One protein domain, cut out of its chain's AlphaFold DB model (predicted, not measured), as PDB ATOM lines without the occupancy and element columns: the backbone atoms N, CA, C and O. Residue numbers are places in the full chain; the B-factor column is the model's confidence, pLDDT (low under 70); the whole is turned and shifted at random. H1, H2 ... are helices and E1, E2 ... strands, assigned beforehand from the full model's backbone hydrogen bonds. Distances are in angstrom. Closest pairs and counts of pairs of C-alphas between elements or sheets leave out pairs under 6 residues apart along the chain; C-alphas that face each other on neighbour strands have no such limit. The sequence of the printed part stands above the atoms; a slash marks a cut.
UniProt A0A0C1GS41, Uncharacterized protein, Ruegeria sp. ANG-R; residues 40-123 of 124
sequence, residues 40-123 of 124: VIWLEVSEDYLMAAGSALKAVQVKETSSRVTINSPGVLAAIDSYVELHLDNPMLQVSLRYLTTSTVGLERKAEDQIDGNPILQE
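Overview. This is residues 40 to 123 of the 124 residues of an uncharacterized protein of Ruegeria sp. ANG-R (UniProt A0A0C1GS41). One helix, H1, covers one face of a twisted four-stranded sheet, over E3 and E4; beyond the sheet, a looping stretch, residues 102 to 119, leads to short H2. The printed part has 84 residues, of mixed class, in the order E1 E2 E3 H1 E4 H2; the mixed sheet runs E1 E2 E3 E4. It is only just loose, close to compact, with a radius of gyration of the C-alphas of 14.4 A and spans of 42 by 25 by 17 A.

Along the chain. E1, residues 40 to 45, begins at C-alpha 40 (-32.732, 49.244, -2.185). E2 is residues 47 to 53, E3 56 to 63, 22.7 A long, H1 74 to 89, 22.3 A, and E4 94 to 101, 22.7 A. H2, residues 120 to 123, ends at C-alpha 123 (-56.544, 32.442, 9.882).

Arrangement. E1, E2 and E3 form a meander of two antiparallel hairpins; N 42 and O 50, 2.9 A, and N 51 and O 58, 2.8 A, are within hydrogen-bond range. E3, H1 and E4 form a strand-helix-strand unit, parallel strands joined through a helix, with a right-handed crossover; N 59 and O 96 are 2.8 A apart. H1 is on the sheet in two layers, at a height of 9.1 A, along E4 at 13 degrees on the local plane; their closest C-alphas, His 87 and Val 95, are 5.7 A apart. H2 is not on the sheet. In H1 every O i to N i+4 pair is within hydrogen-bond range; H2 is too short for one.

Size, cuts and confidence. The C-alphas farthest apart, Val 40 and Ala 111, are 43.1 A apart. The link from E4 to H2 is long; the printed part has no cut, and no printed residue is under 70 in pLDDT.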
ATOM      1  N   VAL A  40     -32.709  49.359  -0.724       94.31
ATOM      2  CA  VAL A  40     -32.732  49.244  -2.185       94.31
ATOM      3  C   VAL A  40     -34.082  48.698  -2.621       94.31
ATOM      4  O   VAL A  40     -34.623  47.790  -1.989       94.31
ATOM      5  N   ILE A  41     -34.626  49.261  -3.701       95.62
ATOM      6  CA  ILE A  41     -35.825  48.759  -4.367       95.62
ATOM      7  C   ILE A  41     -35.472  48.333  -5.794       95.62
ATOM      8  O   ILE A  41     -34.822  49.083  -6.524       95.62
ATOM      9  N   TRP A  42     -35.910  47.142  -6.192       94.88
ATOM     10  CA  TRP A  42     -35.841  46.667  -7.574       94.88
ATOM     11  C   TRP A  42     -37.254  46.522  -8.118       94.88
ATOM     12  O   TRP A  42     -38.129  46.007  -7.426       94.88
ATOM     13  N   LEU A  43     -37.473  46.975  -9.347       94.12
ATOM     14  CA  LEU A  43     -38.732  46.792 -10.067       94.12
ATOM     15  C   LEU A  43     -38.553  45.662 -11.078       94.12
ATOM     16  O   LEU A  43     -37.499  45.605 -11.711       94.12
ATOM     17  N   GLU A  44     -39.575  44.819 -11.249       89.25
ATOM     18  CA  GLU A  44     -39.583  43.735 -12.249       89.25
ATOM     19  C   GLU A  44     -38.418  42.736 -12.085       89.25
ATOM     20  O   GLU A  44     -37.821  42.276 -13.060       89.25
ATOM     21  N   VAL A  45     -38.061  42.415 -10.837       85.81
ATOM     22  CA  VAL A  45     -37.029  41.417 -10.508       85.81
ATOM     23  C   VAL A  45     -37.672  40.326  -9.675       85.81
ATOM     24  O   VAL A  45     -37.973  40.560  -8.508       85.81
ATOM     25  N   SER A  46     -37.872  39.153 -10.280       79.75
ATOM     26  CA  SER A  46     -38.607  37.987  -9.750       79.75
ATOM     27  C   SER A  46     -40.084  38.246  -9.423       79.75
ATOM     28  O   SER A  46     -40.923  37.404  -9.708       79.75
ATOM     29  N   GLU A  47     -40.402  39.423  -8.894       92.94
ATOM     30  CA  GLU A  47     -41.727  39.922  -8.564       92.94
ATOM     31  C   GLU A  47     -41.941  41.342  -9.090       92.94
ATOM     32  O   GLU A  47     -41.013  41.996  -9.578       92.94
ATOM     33  N   ASP A  48     -43.164  41.850  -8.906       92.56
ATOM     34  CA  ASP A  48     -43.555  43.201  -9.315       92.56
ATOM     35  C   ASP A  48     -42.623  44.268  -8.697       92.56
ATOM     36  O   ASP A  48     -42.247  45.233  -9.374       92.56
ATOM     37  N   TYR A  49     -42.205  44.089  -7.434       95.62
ATOM     38  CA  TYR A  49     -41.004  44.734  -6.887       95.62
ATOM     39  C   TYR A  49     -40.419  44.004  -5.665       95.62
ATOM     40  O   TYR A  49     -41.120  43.322  -4.913       95.62
ATOM     41  N   LEU A  50     -39.126  44.218  -5.418       95.56
ATOM     42  CA  LEU A  50     -38.390  43.743  -4.244       95.56
ATOM     43  C   LEU A  50     -37.845  44.926  -3.444       95.56
ATOM     44  O   LEU A  50     -37.429  45.928  -4.019       95.56
ATOM     45  N   MET A  51     -37.777  44.787  -2.124       95.50
ATOM     46  CA  MET A  51     -37.096  45.713  -1.223       95.50
ATOM     47  C   MET A  51     -36.067  44.957  -0.390       95.50
ATOM     48  O   MET A  51     -36.418  43.955   0.230       95.50
ATOM     49  N   ALA A  52     -34.842  45.467  -0.291       94.06
ATOM     50  CA  ALA A  52     -33.852  44.948   0.648       94.06
ATOM     51  C   ALA A  52     -33.299  46.036   1.561       94.06
ATOM     52  O   ALA A  52     -33.094  47.173   1.138       94.06
ATOM     53  N   ALA A  53     -33.035  45.662   2.810       93.62
ATOM     54  CA  ALA A  53     -32.305  46.476   3.773       93.62
ATOM     55  C   ALA A  53     -31.592  45.549   4.769       93.62
ATOM     56  O   ALA A  53     -32.233  44.759   5.465       93.62
ATOM     57  N   GLY A  54     -30.261  45.626   4.832       92.75
ATOM     58  CA  GLY A  54     -29.466  44.672   5.609       92.75
ATOM     59  C   GLY A  54     -29.686  43.236   5.119       92.75
ATOM     60  O   GLY A  54     -29.474  42.949   3.946       92.75
ATOM     61  N   SER A  55     -30.122  42.342   6.010       95.00
ATOM     62  CA  SER A  55     -30.462  40.951   5.678       95.00
ATOM     63  C   SER A  55     -31.937  40.733   5.329       95.00
ATOM     64  O   SER A  55     -32.311  39.615   4.991       95.00
ATOM     65  N   ALA A  56     -32.792  41.753   5.422       95.56
ATOM     66  CA  ALA A  56     -34.205  41.613   5.092       95.56
ATOM     67  C   ALA A  56     -34.414  41.719   3.580       95.56
ATOM     68  O   ALA A  56     -33.975  42.696   2.971       95.56
ATOM     69  N   LEU A  57     -35.132  40.753   3.001       96.25
ATOM     70  CA  LEU A  57     -35.615  40.794   1.623       96.25
ATOM     71  C   LEU A  57     -37.139  40.688   1.637       96.25
ATOM     72  O   LEU A  57     -37.711  39.699   2.091       96.25
ATOM     73  N   LYS A  58     -37.810  41.723   1.147       96.75
ATOM     74  CA  LYS A  58     -39.261  41.759   1.019       96.75
ATOM     75  C   LYS A  58     -39.649  41.764  -0.444       96.75
ATOM     76  O   LYS A  58     -39.405  42.739  -1.147       96.75
ATOM     77  N   ALA A  59     -40.316  40.703  -0.857       97.31
ATOM     78  CA  ALA A  59     -40.891  40.567  -2.174       97.31
ATOM     79  C   ALA A  59     -42.354  41.018  -2.169       97.31
ATOM     80  O   ALA A  59     -43.079  40.773  -1.199       97.31
ATOM     81  N   VAL A  60     -42.797  41.724  -3.208       97.12
ATOM     82  CA  VAL A  60     -44.177  42.204  -3.303       97.12
ATOM     83  C   VAL A  60     -44.747  41.928  -4.684       97.12
ATOM     84  O   VAL A  60     -44.222  42.401  -5.687       97.12
ATOM     85  N   GLN A  61     -45.877  41.224  -4.696       95.94
ATOM     86  CA  GLN A  61     -46.731  41.043  -5.863       95.94
ATOM     87  C   GLN A  61     -47.911  42.005  -5.764       95.94
ATOM     88  O   GLN A  61     -48.613  42.021  -4.754       95.94
ATOM     89  N   VAL A  62     -48.142  42.812  -6.790       93.56
ATOM     90  CA  VAL A  62     -49.218  43.797  -6.874       93.56
ATOM     91  C   VAL A  62     -50.262  43.311  -7.871       93.56
ATOM     92  O   VAL A  62     -49.998  43.196  -9.064       93.56
ATOM     93  N   LYS A  63     -51.477  43.042  -7.395       90.19
ATOM     94  CA  LYS A  63     -52.591  42.572  -8.225       90.19
ATOM     95  C   LYS A  63     -53.774  43.527  -8.124       90.19
ATOM     96  O   LYS A  63     -54.440  43.607  -7.094       90.19
ATOM     97  N   GLU A  64     -54.045  44.242  -9.209       83.38
ATOM     98  CA  GLU A  64     -55.273  45.022  -9.368       83.38
ATOM     99  C   GLU A  64     -56.360  44.085  -9.907       83.38
ATOM    100  O   GLU A  64     -56.386  43.748 -11.089       83.38
ATOM    101  N   THR A  65     -57.193  43.559  -9.009       80.12
ATOM    102  CA  THR A  65     -58.244  42.593  -9.349       80.12
ATOM    103  C   THR A  65     -59.495  42.849  -8.519       80.12
ATOM    104  O   THR A  65     -59.424  43.214  -7.351       80.12
ATOM    105  N   SER A  66     -60.671  42.629  -9.111       77.00
ATOM    106  CA  SER A  66     -61.965  42.863  -8.449       77.00
ATOM    107  C   SER A  66     -62.628  41.594  -7.905       77.00
ATOM    108  O   SER A  66     -63.548  41.674  -7.090       77.00
ATOM    109  N   SER A  67     -62.181  40.411  -8.333       88.19
ATOM    110  CA  SER A  67     -62.710  39.131  -7.856       88.19
ATOM    111  C   SER A  67     -62.269  38.843  -6.426       88.19
ATOM    112  O   SER A  67     -61.175  39.225  -6.020       88.19
ATOM    113  N   ARG A  68     -63.097  38.119  -5.665       93.88
ATOM    114  CA  ARG A  68     -62.686  37.609  -4.351       93.88
ATOM    115  C   ARG A  68     -61.523  36.634  -4.492       93.88
ATOM    116  O   ARG A  68     -61.456  35.909  -5.485       93.88
ATOM    117  N   VAL A  69     -60.651  36.614  -3.492       95.31
ATOM    118  CA  VAL A  69     -59.481  35.736  -3.439       95.31
ATOM    119  C   VAL A  69     -59.561  34.807  -2.226       95.31
ATOM    120  O   VAL A  69     -59.991  35.216  -1.152       95.31
ATOM    121  N   THR A  70     -59.176  33.556  -2.423       95.44
ATOM    122  CA  THR A  70     -59.103  32.472  -1.428       95.44
ATOM    123  C   THR A  70     -57.686  31.900  -1.420       95.44
ATOM    124  O   THR A  70     -56.914  32.199  -2.338       95.44
ATOM    125  N   ILE A  71     -57.344  31.031  -0.463       94.25
ATOM    126  CA  ILE A  71     -56.020  30.374  -0.463       94.25
ATOM    127  C   ILE A  71     -55.791  29.562  -1.752       94.25
ATOM    128  O   ILE A  71     -54.697  29.536  -2.301       94.25
ATOM    129  N   ASN A  72     -56.868  28.990  -2.300       93.94
ATOM    130  CA  ASN A  72     -56.864  28.171  -3.517       93.94
ATOM    131  C   ASN A  72     -56.873  28.990  -4.818       93.94
ATOM    132  O   ASN A  72     -56.976  28.428  -5.911       93.94
ATOM    133  N   SER A  73     -56.836  30.320  -4.735       94.62
ATOM    134  CA  SER A  73     -56.783  31.156  -5.933       94.62
ATOM    135  C   SER A  73     -55.430  30.982  -6.630       94.62
ATOM    136  O   SER A  73     -54.409  31.073  -5.954       94.62
ATOM    137  N   PRO A  74     -55.377  30.808  -7.968       94.44
ATOM    138  CA  PRO A  74     -54.121  30.520  -8.667       94.44
ATOM    139  C   PRO A  74     -52.999  31.527  -8.386       94.44
ATOM    140  O   PRO A  74     -51.851  31.137  -8.229       94.44
ATOM    141  N   GLY A  75     -53.338  32.816  -8.270       93.56
ATOM    142  CA  GLY A  75     -52.366  33.856  -7.927       93.56
ATOM    143  C   GLY A  75     -51.803  33.729  -6.510       93.56
ATOM    144  O   GLY A  75     -50.631  34.008  -6.311       93.56
ATOM    145  N   VAL A  76     -52.603  33.270  -5.543       95.19
ATOM    146  CA  VAL A  76     -52.146  33.059  -4.160       95.19
ATOM    147  C   VAL A  76     -51.248  31.834  -4.067       95.19
ATOM    148  O   VAL A  76     -50.197  31.912  -3.444       95.19
ATOM    149  N   LEU A  77     -51.612  30.733  -4.730       95.94
ATOM    150  CA  LEU A  77     -50.764  29.539  -4.787       95.94
ATOM    151  C   LEU A  77     -49.408  29.853  -5.434       95.94
ATOM    152  O   LEU A  77     -48.375  29.561  -4.845       95.94
ATOM    153  N   ALA A  78     -49.406  30.562  -6.568       96.00
ATOM    154  CA  ALA A  78     -48.168  31.007  -7.211       96.00
ATOM    155  C   ALA A  78     -47.322  31.930  -6.310       96.00
ATOM    156  O   ALA A  78     -46.097  31.891  -6.358       96.00
ATOM    157  N   ALA A  79     -47.959  32.751  -5.470       96.06
ATOM    158  CA  ALA A  79     -47.261  33.590  -4.498       96.06
ATOM    159  C   ALA A  79     -46.608  32.770  -3.374       96.06
ATOM    160  O   ALA A  79     -45.519  33.110  -2.920       96.06
ATOM    161  N   ILE A  80     -47.265  31.695  -2.926       96.38
ATOM    162  CA  ILE A  80     -46.715  30.764  -1.933       96.38
ATOM    163  C   ILE A  80     -45.522  30.013  -2.526       96.38
ATOM    164  O   ILE A  80     -44.473  29.958  -1.888       96.38
ATOM    165  N   ASP A  81     -45.655  29.498  -3.750       97.69
ATOM    166  CA  ASP A  81     -44.563  28.811  -4.446       97.69
ATOM    167  C   ASP A  81     -43.358  29.747  -4.620       97.69
ATOM    168  O   ASP A  81     -42.245  29.405  -4.225       97.69
ATOM    169  N   SER A  82     -43.592  30.978  -5.085       96.50
ATOM    170  CA  SER A  82     -42.522  31.967  -5.241       96.50
ATOM    171  C   SER A  82     -41.863  32.349  -3.911       96.50
ATOM    172  O   SER A  82     -40.647  32.515  -3.835       96.50
ATOM    173  N   TYR A  83     -42.630  32.443  -2.817       97.06
ATOM    174  CA  TYR A  83     -42.048  32.655  -1.489       97.06
ATOM    175  C   TYR A  83     -41.067  31.534  -1.117       97.06
ATOM    176  O   TYR A  83     -39.977  31.819  -0.615       97.06
ATOM    177  N   VAL A  84     -41.445  30.278  -1.371       97.75
ATOM    178  CA  VAL A  84     -40.589  29.118  -1.102       97.75
ATOM    179  C   VAL A  84     -39.331  29.169  -1.970       97.75
ATOM    180  O   VAL A  84     -38.235  29.021  -1.433       97.75
ATOM    181  N   GLU A  85     -39.461  29.438  -3.270       97.50
ATOM    182  CA  GLU A  85     -38.321  29.576  -4.190       97.50
ATOM    183  C   GLU A  85     -37.370  30.696  -3.746       97.50
ATOM    184  O   GLU A  85     -36.180  30.455  -3.537       97.50
ATOM    185  N   LEU A  86     -37.895  31.894  -3.475       96.06
ATOM    186  CA  LEU A  86     -37.109  33.029  -2.986       96.06
ATOM    187  C   LEU A  86     -36.378  32.705  -1.681       96.06
ATOM    188  O   LEU A  86     -35.237  33.135  -1.502       96.06
ATOM    189  N   HIS A  87     -37.016  31.973  -0.767       96.25
ATOM    190  CA  HIS A  87     -36.392  31.560   0.486       96.25
ATOM    191  C   HIS A  87     -35.246  30.566   0.259       96.25
ATOM    192  O   HIS A  87     -34.175  30.724   0.849       96.25
ATOM    193  N   LEU A  88     -35.449  29.571  -0.606       97.25
ATOM    194  CA  LEU A  88     -34.441  28.559  -0.927       97.25
ATOM    195  C   LEU A  88     -33.242  29.149  -1.677       97.25
ATOM    196  O   LEU A  88     -32.102  28.784  -1.382       97.25
ATOM    197  N   ASP A  89     -33.485  30.091  -2.586       96.50
ATOM    198  CA  ASP A  89     -32.439  30.753  -3.370       96.50
ATOM    199  C   ASP A  89     -31.639  31.776  -2.549       96.50
ATOM    200  O   ASP A  89     -30.502  32.111  -2.890       96.50
ATOM    201  N   ASN A  90     -32.203  32.264  -1.438       95.94
ATOM    202  CA  ASN A  90     -31.599  33.292  -0.593       95.94
ATOM    203  C   ASN A  90     -31.493  32.849   0.880       95.94
ATOM    204  O   ASN A  90     -32.007  33.537   1.767       95.94
ATOM    205  N   PRO A  91     -30.765  31.758   1.192       96.50
ATOM    206  CA  PRO A  91     -30.761  31.144   2.525       96.50
ATOM    207  C   PRO A  91     -30.165  32.034   3.629       96.50
ATOM    208  O   PRO A  91     -30.348  31.772   4.816       96.50
ATOM    209  N   MET A  92     -29.432  33.085   3.252       96.62
ATOM    210  CA  MET A  92     -28.827  34.043   4.180       96.62
ATOM    211  C   MET A  92     -29.720  35.261   4.462       96.62
ATOM    212  O   MET A  92     -29.364  36.090   5.304       96.62
ATOM    213  N   LEU A  93     -30.847  35.402   3.755       96.62
ATOM    214  CA  LEU A  93     -31.748  36.546   3.871       96.62
ATOM    215  C   LEU A  93     -33.012  36.179   4.656       96.62
ATOM    216  O   LEU A  93     -33.537  35.071   4.585       96.62
ATOM    217  N   GLN A  94     -33.542  37.154   5.387       97.25
ATOM    218  CA  GLN A  94     -34.858  37.080   6.010       97.25
ATOM    219  C   GLN A  94     -35.902  37.438   4.954       97.25
ATOM    220  O   GLN A  94     -36.247  38.608   4.769       97.25
ATOM    221  N   VAL A  95     -36.345  36.416   4.222       97.25
ATOM    222  CA  VAL A  95     -37.310  36.560   3.132       97.25
ATOM    223  C   VAL A  95     -38.726  36.701   3.684       97.25
ATOM    224  O   VAL A  95     -39.171  35.918   4.521       97.25
ATOM    225  N   SER A  96     -39.454  37.688   3.173       97.25
ATOM    226  CA  SER A  96     -40.904  37.816   3.327       97.25
ATOM    227  C   SER A  96     -41.530  38.117   1.972       97.25
ATOM    228  O   SER A  96     -40.936  38.830   1.164       97.25
ATOM    229  N   LEU A  97     -42.738  37.612   1.730       97.25
ATOM    230  CA  LEU A  97     -43.504  37.919   0.525       97.25
ATOM    231  C   LEU A  97     -44.837  38.559   0.905       97.25
ATOM    232  O   LEU A  97     -45.495  38.151   1.861       97.25
ATOM    233  N   ARG A  98     -45.239  39.588   0.157       96.31
ATOM    234  CA  ARG A  98     -46.550  40.224   0.286       96.31
ATOM    235  C   ARG A  98     -47.318  40.117  -1.024       96.31
ATOM    236  O   ARG A  98     -46.979  40.791  -1.991       96.31
ATOM    237  N   TYR A  99     -48.421  39.377  -0.995       95.50
ATOM    238  CA  TYR A  99     -49.446  39.433  -2.032       95.50
ATOM    239  C   TYR A  99     -50.367  40.633  -1.775       95.50
ATOM    240  O   TYR A  99     -51.245  40.603  -0.912       95.50
ATOM    241  N   LEU A 100     -50.113  41.744  -2.458       95.19
ATOM    242  CA  LEU A 100     -50.862  42.985  -2.321       95.19
ATOM    243  C   LEU A 100     -51.940  43.068  -3.400       95.19
ATOM    244  O   LEU A 100     -51.638  43.167  -4.585       95.19
ATOM    245  N   THR A 101     -53.203  43.105  -2.989       92.94
ATOM    246  CA  THR A 101     -54.326  43.160  -3.925       92.94
ATOM    247  C   THR A 101     -55.438  44.096  -3.470       92.94
ATOM    248  O   THR A 101     -55.583  44.372  -2.279       92.94
ATOM    249  N   THR A 102     -56.221  44.583  -4.435       91.00
ATOM    250  CA  THR A 102     -57.491  45.292  -4.218       91.00
ATOM    251  C   THR A 102     -58.681  44.341  -4.032       91.00
ATOM    252  O   THR A 102     -59.776  44.785  -3.676       91.00
ATOM    253  N   SER A 103     -58.475  43.036  -4.226       92.69
ATOM    254  CA  SER A 103     -59.466  41.994  -3.978       92.69
ATOM    255  C   SER A 103     -59.858  41.899  -2.504       92.69
ATOM    256  O   SER A 103     -59.060  42.123  -1.596       92.69
ATOM    257  N   THR A 104     -61.096  41.477  -2.260       94.38
ATOM    258  CA  THR A 104     -61.554  41.089  -0.919       94.38
ATOM    259  C   THR A 104     -61.317  39.600  -0.685       94.38
ATOM    260  O   THR A 104     -61.363  38.805  -1.628       94.38
ATOM    261  N   VAL A 105     -61.092  39.210   0.569       95.38
ATOM    262  CA  VAL A 105     -61.003  37.792   0.936       95.38
ATOM    263  C   VAL A 105     -62.369  37.131   0.733       95.38
ATOM    264  O   VAL A 105     -63.403  37.656   1.151       95.38
ATOM    265  N   GLY A 106     -62.379  36.000   0.035       95.38
ATOM    266  CA  GLY A 106     -63.539  35.140  -0.154       95.38
ATOM    267  C   GLY A 106     -63.452  33.892   0.713       95.38
ATOM    268  O   GLY A 106     -62.374  33.512   1.140       95.38
ATOM    269  N   LEU A 107     -64.600  33.255   0.928       95.88
ATOM    270  CA  LEU A 107     -64.697  31.948   1.569       95.88
ATOM    271  C   LEU A 107     -64.542  30.847   0.515       95.88
ATOM    272  O   LEU A 107     -65.123  30.938  -0.574       95.88
ATOM    273  N   GLU A 108     -63.781  29.811   0.835       95.56
ATOM    274  CA  GLU A 108     -63.620  28.634  -0.005       95.56
ATOM    275  C   GLU A 108     -64.968  27.937  -0.252       95.56
ATOM    276  O   GLU A 108     -65.872  27.945   0.581       95.56
ATOM    277  N   ARG A 109     -65.151  27.340  -1.438       92.25
ATOM    278  CA  ARG A 109     -66.466  26.807  -1.839       92.25
ATOM    279  C   ARG A 109     -66.872  25.565  -1.047       92.25
ATOM    280  O   ARG A 109     -68.064  25.375  -0.803       92.25
ATOM    281  N   LYS A 110     -65.922  24.685  -0.735       93.00
ATOM    282  CA  LYS A 110     -66.190  23.467   0.026       93.00
ATOM    283  C   LYS A 110     -65.917  23.723   1.500       93.00
ATOM    284  O   LYS A 110     -64.921  24.350   1.824       93.00
ATOM    285  N   ALA A 111     -66.756  23.174   2.373       90.31
ATOM    286  CA  ALA A 111     -66.569  23.292   3.819       90.31
ATOM    287  C   ALA A 111     -65.273  22.624   4.313       90.31
ATOM    288  O   ALA A 111     -64.687  23.092   5.278       90.31
ATOM    289  N   GLU A 112     -64.810  21.564   3.637       92.50
ATOM    290  CA  GLU A 112     -63.530  20.897   3.941       92.50
ATOM    291  C   GLU A 112     -62.306  21.788   3.681       92.50
ATOM    292  O   GLU A 112     -61.256  21.565   4.272       92.50
ATOM    293  N   ASP A 113     -62.462  22.811   2.836       91.12
ATOM    294  CA  ASP A 113     -61.426  23.784   2.493       91.12
ATOM    295  C   ASP A 113     -61.562  25.076   3.331       91.12
ATOM    296  O   ASP A 113     -61.046  26.117   2.939       91.12
ATOM    297  N   GLN A 114     -62.308  25.057   4.441       92.69
ATOM    298  CA  GLN A 114     -62.514  26.198   5.346       92.69
ATOM    299  C   GLN A 114     -61.994  25.854   6.748       92.69
ATOM    300  O   GLN A 114     -61.935  24.682   7.119       92.69
ATOM    301  N   ILE A 115     -61.681  26.866   7.561       92.38
ATOM    302  CA  ILE A 115     -61.319  26.680   8.978       92.38
ATOM    303  C   ILE A 115     -62.496  27.157   9.822       92.38
ATOM    304  O   ILE A 115     -62.791  28.344   9.841       92.38
ATOM    305  N   ASP A 116     -63.218  26.236  10.463       91.81
ATOM    306  CA  ASP A 116     -64.396  26.538  11.299       91.81
ATOM    307  C   ASP A 116     -65.463  27.427  10.616       91.81
ATOM    308  O   ASP A 116     -66.190  28.180  11.261       91.81
ATOM    309  N   GLY A 117     -65.590  27.323   9.288       91.50
ATOM    310  CA  GLY A 117     -66.506  28.145   8.488       91.50
ATOM    311  C   GLY A 117     -65.957  29.522   8.090       91.50
ATOM    312  O   GLY A 117     -66.674  30.298   7.453       91.50
ATOM    313  N   ASN A 118     -64.700  29.817   8.427       93.44
ATOM    314  CA  ASN A 118     -63.995  31.041   8.068       93.44
ATOM    315  C   ASN A 118     -63.078  30.840   6.848       93.44
ATOM    316  O   ASN A 118     -62.592  29.728   6.604       93.44
ATOM    317  N   PRO A 119     -62.815  31.917   6.077       94.25
ATOM    318  CA  PRO A 119     -61.816  31.908   5.017       94.25
ATOM    319  C   PRO A 119     -60.431  31.549   5.540       94.25
ATOM    320  O   PRO A 119     -59.959  32.176   6.488       94.25
ATOM    321  N   ILE A 120     -59.724  30.647   4.858       94.56
ATOM    322  CA  ILE A 120     -58.370  30.250   5.284       94.56
ATOM    323  C   ILE A 120     -57.424  31.459   5.358       94.56
ATOM    324  O   ILE A 120     -56.646  31.587   6.296       94.56
ATOM    325  N   LEU A 121     -57.533  32.395   4.411       92.94
ATOM    326  CA  LEU A 121     -56.687  33.596   4.363       92.94
ATOM    327  C   LEU A 121     -56.861  34.566   5.544       92.94
ATOM    328  O   LEU A 121     -56.100  35.525   5.635       92.94
ATOM    329  N   GLN A 122     -57.867  34.382   6.404       92.12
ATOM    330  CA  GLN A 122     -58.033  35.186   7.624       92.12
ATOM    331  C   GLN A 122     -57.409  34.534   8.860       92.12
ATOM    332  O   GLN A 122     -57.235  35.216   9.867       92.12
ATOM    333  N   GLU A 123     -57.068  33.249   8.774       87.06
ATOM    334  CA  GLU A 123     -56.544  32.442   9.882       87.06
ATOM    335  C   GLU A 123     -55.028  32.172   9.750       87.06
ATOM    336  O   GLU A 123     -54.430  31.556  10.630       87.06
TER     337      GLU A 123